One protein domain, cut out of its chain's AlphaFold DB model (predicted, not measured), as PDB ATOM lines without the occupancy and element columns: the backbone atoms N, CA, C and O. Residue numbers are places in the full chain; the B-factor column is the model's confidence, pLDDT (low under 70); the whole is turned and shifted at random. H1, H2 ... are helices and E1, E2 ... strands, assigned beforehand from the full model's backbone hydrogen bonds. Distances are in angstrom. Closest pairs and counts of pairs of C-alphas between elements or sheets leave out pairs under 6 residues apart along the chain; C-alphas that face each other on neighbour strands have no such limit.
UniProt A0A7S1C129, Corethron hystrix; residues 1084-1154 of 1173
ATOM      1  N   CYS A1084      49.779 -32.891 -14.829       60.31
ATOM      2  CA  CYS A1084      50.124 -33.690 -16.003       60.31
ATOM      3  C   CYS A1084      49.298 -34.978 -16.026       60.31
ATOM      4  O   CYS A1084      49.690 -35.975 -15.425       60.31
ATOM      5  N   PHE A1085      48.167 -34.952 -16.726       74.62
ATOM      6  CA  PHE A1085      47.333 -36.135 -16.928       74.62
ATOM      7  C   PHE A1085      48.000 -37.147 -17.886       74.62
ATOM      8  O   PHE A1085      48.680 -36.722 -18.828       74.62
ATOM      9  N   PRO A1086      47.815 -38.470 -17.690       77.00
ATOM     10  CA  PRO A1086      48.184 -39.477 -18.683       77.00
ATOM     11  C   PRO A1086      47.456 -39.239 -20.010       77.00
ATOM     12  O   PRO A1086      46.326 -38.744 -20.020       77.00
ATOM     13  N   LEU A1087      48.093 -39.614 -21.120       82.19
ATOM     14  CA  LEU A1087      47.518 -39.498 -22.460       82.19
ATOM     15  C   LEU A1087      47.319 -40.895 -23.044       82.19
ATOM     16  O   LEU A1087      48.293 -41.635 -23.201       82.19
ATOM     17  N   ILE A1088      46.077 -41.238 -23.373       86.56
ATOM     18  CA  ILE A1088      45.720 -42.492 -24.036       86.56
ATOM     19  C   ILE A1088      45.373 -42.179 -25.489       86.56
ATOM     20  O   ILE A1088      44.491 -41.371 -25.767       86.56
ATOM     21  N   ASP A1089      46.092 -42.801 -26.413       87.31
ATOM     22  CA  ASP A1089      45.833 -42.738 -27.849       87.31
ATOM     23  C   ASP A1089      44.980 -43.964 -28.217       87.31
ATOM     24  O   ASP A1089      45.427 -45.091 -27.997       87.31
ATOM     25  N   LEU A1090      43.755 -43.740 -28.712       88.31
ATOM     26  CA  LEU A1090      42.779 -44.748 -29.143       88.31
ATOM     27  C   LEU A1090      42.490 -44.579 -30.642       88.31
ATOM     28  O   LEU A1090      41.509 -43.962 -31.062       88.31
ATOM     29  N   ARG A1091      43.387 -45.132 -31.456       84.25
ATOM     30  CA  ARG A1091      43.284 -45.218 -32.922       84.25
ATOM     31  C   ARG A1091      43.233 -46.698 -33.339       84.25
ATOM     32  O   ARG A1091      43.578 -47.553 -32.519       84.25
ATOM     33  N   PRO A1092      42.790 -47.052 -34.559       79.06
ATOM     34  CA  PRO A1092      42.777 -48.451 -34.982       79.06
ATOM     35  C   PRO A1092      44.212 -48.974 -35.133       79.06
ATOM     36  O   PRO A1092      45.131 -48.213 -35.451       79.06
ATOM     37  N   GLU A1093      44.428 -50.279 -34.942       76.00
ATOM     38  CA  GLU A1093      45.786 -50.865 -34.920       76.00
ATOM     39  C   GLU A1093      46.595 -50.572 -36.204       76.00
ATOM     40  O   GLU A1093      47.798 -50.306 -36.160       76.00
ATOM     41  N   GLN A1094      45.900 -50.494 -37.341       77.62
ATOM     42  CA  GLN A1094      46.451 -50.156 -38.658       77.62
ATOM     43  C   GLN A1094      47.089 -48.753 -38.702       77.62
ATOM     44  O   GLN A1094      48.106 -48.552 -39.367       77.62
ATOM     45  N   GLU A1095      46.553 -47.774 -37.963       72.12
ATOM     46  CA  GLU A1095      47.155 -46.438 -37.853       72.12
ATOM     47  C   GLU A1095      48.350 -46.406 -36.887       72.12
ATOM     48  O   GLU A1095      49.261 -45.582 -37.051       72.12
ATOM     49  N   PHE A1096      48.385 -47.302 -35.896       69.50
ATOM     50  CA  PHE A1096      49.514 -47.436 -34.973       69.50
ATOM     51  C   PHE A1096      50.756 -48.053 -35.621       69.50
ATOM     52  O   PHE A1096      51.869 -47.778 -35.172       69.50
ATOM     53  N   GLU A1097      50.618 -48.840 -36.685       60.81
ATOM     54  CA  GLU A1097      51.772 -49.278 -37.482       60.81
ATOM     55  C   GLU A1097      52.432 -48.107 -38.231       60.81
ATOM     56  O   GLU A1097      53.660 -48.035 -38.328       60.81
ATOM     57  N   VAL A1098      51.629 -47.148 -38.710       65.62
ATOM     58  CA  VAL A1098      52.109 -45.992 -39.484       65.62
ATOM     59  C   VAL A1098      52.647 -44.878 -38.576       65.62
ATOM     60  O   VAL A1098      53.692 -44.291 -38.877       65.62
ATOM     61  N   ILE A1099      51.966 -44.571 -37.462       57.91
ATOM     62  CA  ILE A1099      52.329 -43.479 -36.543       57.91
ATOM     63  C   ILE A1099      52.157 -43.909 -35.075       57.91
ATOM     64  O   ILE A1099      51.075 -43.784 -34.501       57.91
ATOM     65  N   ARG A1100      53.256 -44.320 -34.425       60.12
ATOM     66  CA  ARG A1100      53.331 -44.447 -32.953       60.12
ATOM     67  C   ARG A1100      53.780 -43.142 -32.308       60.12
ATOM     68  O   ARG A1100      54.864 -42.639 -32.629       60.12
ATOM     69  N   LEU A1101      53.010 -42.644 -31.341       62.59
ATOM     70  CA  LEU A1101      53.449 -41.551 -30.477       62.59
ATOM     71  C   LEU A1101      54.545 -42.071 -29.539       62.59
ATOM     72  O   LEU A1101      54.333 -42.991 -28.748       62.59
ATOM     73  N   ARG A1102      55.750 -41.500 -29.641       49.53
ATOM     74  CA  ARG A1102      56.888 -41.891 -28.796       49.53
ATOM     75  C   ARG A1102      56.868 -41.112 -27.478       49.53
ATOM     76  O   ARG A1102      56.775 -39.884 -27.536       49.53
ATOM     77  N   PRO A1103      57.047 -41.765 -26.316       47.34
ATOM     78  CA  PRO A1103      57.239 -41.046 -25.063       47.34
ATOM     79  C   PRO A1103      58.507 -40.184 -25.139       47.34
ATOM     80  O   PRO A1103      59.558 -40.622 -25.616       47.34
ATOM     81  N   SER A1104      58.405 -38.939 -24.669       43.56
ATOM     82  CA  SER A1104      59.580 -38.087 -24.453       43.56
ATOM     83  C   SER A1104      60.345 -38.534 -23.200       43.56
ATOM     84  O   SER A1104      59.826 -39.297 -22.393       43.56
ATOM     85  N   SER A1105      61.575 -38.055 -22.995       40.28
ATOM     86  CA  SER A1105      62.428 -38.445 -21.858       40.28
ATOM     87  C   SER A1105      62.029 -37.786 -20.518       40.28
ATOM     88  O   SER A1105      62.875 -37.224 -19.819       40.28
ATOM     89  N   ARG A1106      60.733 -37.800 -20.190       46.47
ATOM     90  CA  ARG A1106      60.111 -37.359 -18.930       46.47
ATOM     91  C   ARG A1106      58.967 -38.328 -18.583       46.47
ATOM     92  O   ARG A1106      58.380 -38.875 -19.514       46.47
ATOM     93  N   PRO A1107      58.645 -38.558 -17.298       43.53
ATOM     94  CA  PRO A1107      57.859 -39.715 -16.846       43.53
ATOM     95  C   PRO A1107      56.334 -39.584 -17.051       43.53
ATOM     96  O   PRO A1107      55.555 -39.992 -16.196       43.53
ATOM     97  N   ASN A1108      55.898 -39.042 -18.190       52.16
ATOM     98  CA  ASN A1108      54.489 -38.976 -18.573       52.16
ATOM     99  C   ASN A1108      54.247 -40.052 -19.641       52.16
ATOM    100  O   ASN A1108      54.678 -39.897 -20.788       52.16
ATOM    101  N   SER A1109      53.600 -41.155 -19.267       63.03
ATOM    102  CA  SER A1109      53.290 -42.259 -20.176       63.03
ATOM    103  C   SER A1109      52.227 -41.855 -21.201       63.03
ATOM    104  O   SER A1109      51.095 -41.519 -20.853       63.03
ATOM    105  N   VAL A1110      52.598 -41.923 -22.483       71.44
ATOM    106  CA  VAL A1110      51.633 -41.997 -23.586       71.44
ATOM    107  C   VAL A1110      51.327 -43.473 -23.807       71.44
ATOM    108  O   VAL A1110      52.206 -44.223 -24.243       71.44
ATOM    109  N   VAL A1111      50.109 -43.893 -23.479       76.94
ATOM    110  CA  VAL A1111      49.645 -45.272 -23.666       76.94
ATOM    111  C   VAL A1111      49.005 -45.358 -25.050       76.94
ATOM    112  O   VAL A1111      48.081 -44.611 -25.356       76.94
ATOM    113  N   ASN A1112      49.542 -46.221 -25.912       80.56
ATOM    114  CA  ASN A1112      49.045 -46.421 -27.274       80.56
ATOM    115  C   ASN A1112      48.189 -47.699 -27.255       80.56
ATOM    116  O   ASN A1112      48.748 -48.793 -27.295       80.56
ATOM    117  N   LEU A1113      46.867 -47.558 -27.135       85.50
ATOM    118  CA  LEU A1113      45.913 -48.663 -26.980       85.50
ATOM    119  C   LEU A1113      45.052 -48.745 -28.250       85.50
ATOM    120  O   LEU A1113      44.235 -47.854 -28.477       85.50
ATOM    121  N   PRO A1114      45.197 -49.775 -29.105       85.69
ATOM    122  CA  PRO A1114      44.299 -49.941 -30.241       85.69
ATOM    123  C   PRO A1114      42.852 -50.050 -29.757       85.69
ATOM    124  O   PRO A1114      42.568 -50.899 -28.904       85.69
ATOM    125  N   LEU A1115      41.948 -49.214 -30.283       83.50
ATOM    126  CA  LEU A1115      40.552 -49.166 -29.815       83.50
ATOM    127  C   LEU A1115      39.898 -50.555 -29.886       83.50
ATOM    128  O   LEU A1115      39.213 -50.973 -28.958       83.50
ATOM    129  N   ASP A1116      40.222 -51.317 -30.927       81.25
ATOM    130  CA  ASP A1116      39.768 -52.690 -31.144       81.25
ATOM    131  C   ASP A1116      40.170 -53.635 -29.986       81.25
ATOM    132  O   ASP A1116      39.409 -54.522 -29.608       81.25
ATOM    133  N   THR A1117      41.337 -53.437 -29.358       80.75
ATOM    134  CA  THR A1117      41.785 -54.229 -28.187       80.75
ATOM    135  C   THR A1117      41.172 -53.773 -26.861       80.75
ATOM    136  O   THR A1117      41.150 -54.541 -25.898       80.75
ATOM    137  N   LEU A1118      40.641 -52.548 -26.812       81.06
ATOM    138  CA  LEU A1118      39.859 -52.050 -25.683       81.06
ATOM    139  C   LEU A1118      38.424 -52.598 -25.746       81.06
ATOM    140  O   LEU A1118      37.955 -53.192 -24.779       81.06
ATOM    141  N   LEU A1119      37.771 -52.473 -26.910       79.25
ATOM    142  CA  LEU A1119      36.403 -52.950 -27.157       79.25
ATOM    143  C   LEU A1119      36.276 -54.473 -26.988       79.25
ATOM    144  O   LEU A1119      35.308 -54.949 -26.405       79.25
ATOM    145  N   ASN A1120      37.280 -55.240 -27.426       80.44
ATOM    146  CA  ASN A1120      37.325 -56.697 -27.249       80.44
ATOM    147  C   ASN A1120      37.722 -57.142 -25.820       80.44
ATOM    148  O   ASN A1120      37.993 -58.322 -25.601       80.44
ATOM    149  N   GLY A1121      37.831 -56.218 -24.854       72.50
ATOM    150  CA  GLY A1121      38.131 -56.495 -23.440       72.50
ATOM    151  C   GLY A1121      39.540 -57.033 -23.142       72.50
ATOM    152  O   GLY A1121      39.885 -57.251 -21.981       72.50
ATOM    153  N   SER A1122      40.378 -57.236 -24.161       68.31
ATOM    154  CA  SER A1122      41.616 -58.019 -24.072       68.31
ATOM    155  C   SER A1122      42.815 -57.274 -23.470       68.31
ATOM    156  O   SER A1122      43.830 -57.909 -23.180       68.31
ATOM    157  N   ARG A1123      42.715 -55.953 -23.241       56.69
ATOM    158  CA  ARG A1123      43.765 -55.118 -22.609       56.69
ATOM    159  C   ARG A1123      43.256 -54.106 -21.568       56.69
ATOM    160  O   ARG A1123      43.784 -53.001 -21.450       56.69
ATOM    161  N   SER A1124      42.272 -54.478 -20.750       56.00
ATOM    162  CA  SER A1124      41.757 -53.613 -19.665       56.00
ATOM    163  C   SER A1124      42.813 -53.180 -18.626       56.00
ATOM    164  O   SER A1124      42.665 -52.133 -17.997       56.00
ATOM    165  N   ALA A1125      43.904 -53.940 -18.473       50.12
ATOM    166  CA  ALA A1125      44.959 -53.708 -17.480       50.12
ATOM    167  C   ALA A1125      45.919 -52.531 -17.774       50.12
ATOM    168  O   ALA A1125      46.769 -52.230 -16.938       50.12
ATOM    169  N   GLU A1126      45.818 -51.869 -18.934       61.56
ATOM    170  CA  GLU A1126      46.693 -50.739 -19.314       61.56
ATOM    171  C   GLU A1126      46.073 -49.348 -19.054       61.56
ATOM    172  O   GLU A1126      46.716 -48.324 -19.303       61.56
ATOM    173  N   LEU A1127      44.845 -49.282 -18.522       74.38
ATOM    174  CA  LEU A1127      44.212 -48.021 -18.116       74.38
ATOM    175  C   LEU A1127      44.779 -47.488 -16.778       74.38
ATOM    176  O   LEU A1127      45.128 -48.277 -15.897       74.38
ATOM    177  N   PRO A1128      44.837 -46.154 -16.570       72.38
ATOM    178  CA  PRO A1128      45.209 -45.562 -15.284       72.38
ATOM    179  C   PRO A1128      44.299 -46.014 -14.123       72.38
ATOM    180  O   PRO A1128      43.110 -46.262 -14.343       72.38
ATOM    181  N   PRO A1129      44.803 -46.070 -12.872       74.62
ATOM    182  CA  PRO A1129      44.011 -46.501 -11.719       74.62
ATOM    183  C   PRO A1129      42.726 -45.682 -11.533       74.62
ATOM    184  O   PRO A1129      42.745 -44.457 -11.690       74.62
ATOM    185  N   ARG A1130      41.625 -46.349 -11.149       68.44
ATOM    186  CA  ARG A1130      40.312 -45.720 -10.898       68.44
ATOM    187  C   ARG A1130      40.452 -44.463 -10.029       68.44
ATOM    188  O   ARG A1130      41.077 -44.501  -8.975       68.44
ATOM    189  N   GLY A1131      39.861 -43.357 -10.487       72.50
ATOM    190  CA  GLY A1131      39.976 -42.034  -9.858       72.50
ATOM    191  C   GLY A1131      41.115 -41.155 -10.395       72.50
ATOM    192  O   GLY A1131      41.147 -39.967 -10.088       72.50
ATOM    193  N   THR A1132      42.017 -41.682 -11.232       77.31
ATOM    194  CA  THR A1132      43.045 -40.873 -11.911       77.31
ATOM    195  C   THR A1132      42.452 -40.208 -13.160       77.31
ATOM    196  O   THR A1132      42.056 -40.930 -14.073       77.31
ATOM    197  N   PRO A1133      42.406 -38.867 -13.274       78.19
ATOM    198  CA  PRO A1133      42.008 -38.202 -14.515       78.19
ATOM    199  C   PRO A1133      43.065 -38.384 -15.618       78.19
ATOM    200  O   PRO A1133      44.257 -38.167 -15.390       78.19
ATOM    201  N   PHE A1134      42.621 -38.747 -16.823       85.31
ATOM    202  CA  PHE A1134      43.441 -38.909 -18.029       85.31
ATOM    203  C   PHE A1134      42.762 -38.279 -19.254       85.31
ATOM    204  O   PHE A1134      41.569 -37.985 -19.233       85.31
ATOM    205  N   VAL A1135      43.530 -38.050 -20.321       86.00
ATOM    206  CA  VAL A1135      43.040 -37.498 -21.593       86.00
ATOM    207  C   VAL A1135      43.058 -38.590 -22.656       86.00
ATOM    208  O   VAL A1135      44.072 -39.267 -22.828       86.00
ATOM    209  N   ILE A1136      41.954 -38.734 -23.388       87.94
ATOM    210  CA  ILE A1136      41.817 -39.675 -24.503       87.94
ATOM    211  C   ILE A1136      41.917 -38.906 -25.824       87.94
ATOM    212  O   ILE A1136      41.279 -37.866 -25.987       87.94
ATOM    213  N   LEU A1137      42.689 -39.426 -26.777       86.69
ATOM    214  CA  LEU A1137      42.630 -39.042 -28.185       86.69
ATOM    215  C   LEU A1137      41.927 -40.161 -28.956       86.69
ATOM    216  O   LEU A1137      42.370 -41.302 -28.899       86.69
ATOM    217  N   VAL A1138      40.854 -39.833 -29.671       88.44
ATOM    218  CA  VAL A1138      40.104 -40.766 -30.527       88.44
ATOM    219  C   VAL A1138      40.057 -40.188 -31.939       88.44
ATOM    220  O   VAL A1138      39.976 -38.967 -32.099       88.44
ATOM    221  N   SER A1139      40.100 -41.036 -32.969       82.50
ATOM    222  CA  SER A1139      39.827 -40.581 -34.339       82.50
ATOM    223  C   SER A1139      38.371 -40.117 -34.474       82.50
ATOM    224  O   SER A1139      37.471 -40.726 -33.898       82.50
ATOM    225  N   ALA A1140      38.109 -39.067 -35.258       78.38
ATOM    226  CA  ALA A1140      36.760 -38.511 -35.419       78.38
ATOM    227  C   ALA A1140      35.745 -39.546 -35.951       78.38
ATOM    228  O   ALA A1140      34.579 -39.523 -35.573       78.38
ATOM    229  N   THR A1141      36.202 -40.505 -36.763       80.62
ATOM    230  CA  THR A1141      35.390 -41.626 -37.277       80.62
ATOM    231  C   THR A1141      35.035 -42.675 -36.218       80.62
ATOM    232  O   THR A1141      34.106 -43.448 -36.425       80.62
ATOM    233  N   GLN A1142      35.752 -42.707 -35.092       80.69
ATOM    234  CA  GLN A1142      35.558 -43.647 -33.982       80.69
ATOM    235  C   GLN A1142      35.024 -42.972 -32.707       80.69
ATOM    236  O   GLN A1142      34.743 -43.655 -31.722       80.69
ATOM    237  N   GLN A1143      34.853 -41.643 -32.714       83.25
ATOM    238  CA  GLN A1143      34.401 -40.870 -31.554       83.25
ATOM    239  C   GLN A1143      33.095 -41.425 -30.972       83.25
ATOM    240  O   GLN A1143      32.994 -41.571 -29.758       83.25
ATOM    241  N   GLN A1144      32.124 -41.783 -31.817       82.19
ATOM    242  CA  GLN A1144      30.844 -42.322 -31.354       82.19
ATOM    243  C   GLN A1144      30.995 -43.687 -30.660       82.19
ATOM    244  O   GLN A1144      30.493 -43.847 -29.552       82.19
ATOM    245  N   GLN A1145      31.761 -44.625 -31.229       82.88
ATOM    246  CA  GLN A1145      32.016 -45.937 -30.607       82.88
ATOM    247  C   GLN A1145      32.742 -45.808 -29.259       82.88
ATOM    248  O   GLN A1145      32.426 -46.517 -28.306       82.88
ATOM    249  N   ALA A1146      33.690 -44.871 -29.150       79.38
ATOM    250  CA  ALA A1146      34.352 -44.579 -27.882       79.38
ATOM    251  C   ALA A1146      33.400 -43.925 -26.863       79.38
ATOM    252  O   ALA A1146      33.452 -44.266 -25.683       79.38
ATOM    253  N   MET A1147      32.508 -43.021 -27.291       78.31
ATOM    254  CA  MET A1147      31.482 -42.451 -26.407       78.31
ATOM    255  C   MET A1147      30.493 -43.518 -25.919       78.31
ATOM    256  O   MET A1147      30.164 -43.528 -24.735       78.31
ATOM    257  N   GLU A1148      30.059 -44.435 -26.783       82.44
ATOM    258  CA  GLU A1148      29.173 -45.551 -26.420       82.44
ATOM    259  C   GLU A1148      29.853 -46.487 -25.403       82.44
ATOM    260  O   GLU A1148      29.280 -46.765 -24.350       82.44
ATOM    261  N   PHE A1149      31.115 -46.871 -25.634       82.12
ATOM    262  CA  PHE A1149      31.888 -47.695 -24.696       82.12
ATOM    263  C   PHE A1149      32.068 -47.033 -23.318       82.12
ATOM    264  O   PHE A1149      31.794 -47.652 -22.292       82.12
ATOM    265  N   PHE A1150      32.490 -45.765 -23.268       77.56
ATOM    266  CA  PHE A1150      32.766 -45.085 -21.995       77.56
ATOM    267  C   PHE A1150      31.523 -44.530 -21.271       77.56
ATOM    268  O   PHE A1150      31.627 -44.182 -20.095       77.56
ATOM    269  N   SER A1151      30.360 -44.453 -21.929       74.31
ATOM    270  CA  SER A1151      29.094 -44.070 -21.277       74.31
ATOM    271  C   SER A1151      28.358 -45.253 -20.639       74.31
ATOM    272  O   SER A1151      27.685 -45.056 -19.627       74.31
ATOM    273  N   ALA A1152      28.540 -46.477 -21.149       69.69
ATOM    274  CA  ALA A1152      27.962 -47.687 -20.557       69.69
ATOM    275  C   ALA A1152      28.416 -47.916 -19.097       69.69
ATOM    276  O   ALA A1152      27.611 -48.284 -18.243       69.69
ATOM    277  N   ASP A1153      29.681 -47.616 -18.786       57.47
ATOM    278  CA  ASP A1153      30.302 -47.838 -17.468       57.47
ATOM    279  C   ASP A1153      29.922 -46.787 -16.392       57.47
ATOM    280  O   ASP A1153      30.522 -46.736 -15.316       57.47
ATOM    281  N   SER A1154      28.911 -45.943 -16.646       47.59
ATOM    282  CA  SER A1154      28.383 -44.933 -15.702       47.59
ATOM    283  C   SER A1154      29.399 -43.875 -15.224       47.59
ATOM    284  O   SER A1154      29.235 -43.270 -14.161       47.59
TER     285      SER A1154
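This is residues 1084 to 1154 of the 1173 residues of a protein of Corethron hystrix (UniProt A0A7S1C129). A small sheet of three parallel strands, E2, E1 and E3, has three short helices set round its rim: H1 past the end of E1, H2 and H3 only grazing the sheet. Two long links, H1 to E2 and H2 to E3, make wide loops. The printed part has 71 residues, with E1, H1, E2, H2, E3 and H3 in chain order; the class is mixed, helices and strands, with 32 residues, under half, in named elements. It is compact, with a radius of gyration of the C-alphas of 12.2 A and spans of 35 by 32 by 22 A.

E1, residues 1087 to 1090, begins at C-alpha 1087 (47.518, -39.498, -22.460) and is 9.7 A long. H1 is residues 1093 to 1098, 9.2 A; E2 is 1110 to 1112, 6.3 A; H2 is 1115 to 1119, 6.2 A; E3 is 1135 to 1138, 10.0 A. H3, residues 1143 to 1152, 14.5 A, ends at C-alpha 1152 (27.962, -47.687, -20.557).

E1 is the inner strand, parallel to E3 at 20 degrees, with N 1090 and O 1137 2.8 A apart, and to E2 at 15 degrees, with N 1111 and O 1087 2.9 A apart. E1, H1, E2 form a strand-helix-strand unit, two parallel neighbours joined through a helix, and E2, H2, E3 a split one, with E1 between its strands; both crossovers are right-handed. H1 is only just not on the sheet, with 4 pairs of C-alphas within 10 A. H2 and H3 are close but not clearly touching, the closest C-alphas being Leu 1119 and Phe 1149, 7.4 A apart. Every O i to N i+4 pair is within hydrogen-bond range in H2 and H3, and 1 of 2 in H1.

The two C-alphas farthest apart, Ser 1105 and Ala 1152, are 35.7 A apart. The printed part has no cut. Its mean pLDDT is 72.3, with residues under 70 at 1084, 1096 to 1109, 1122 to 1126, 1130 and 1152 to 1154.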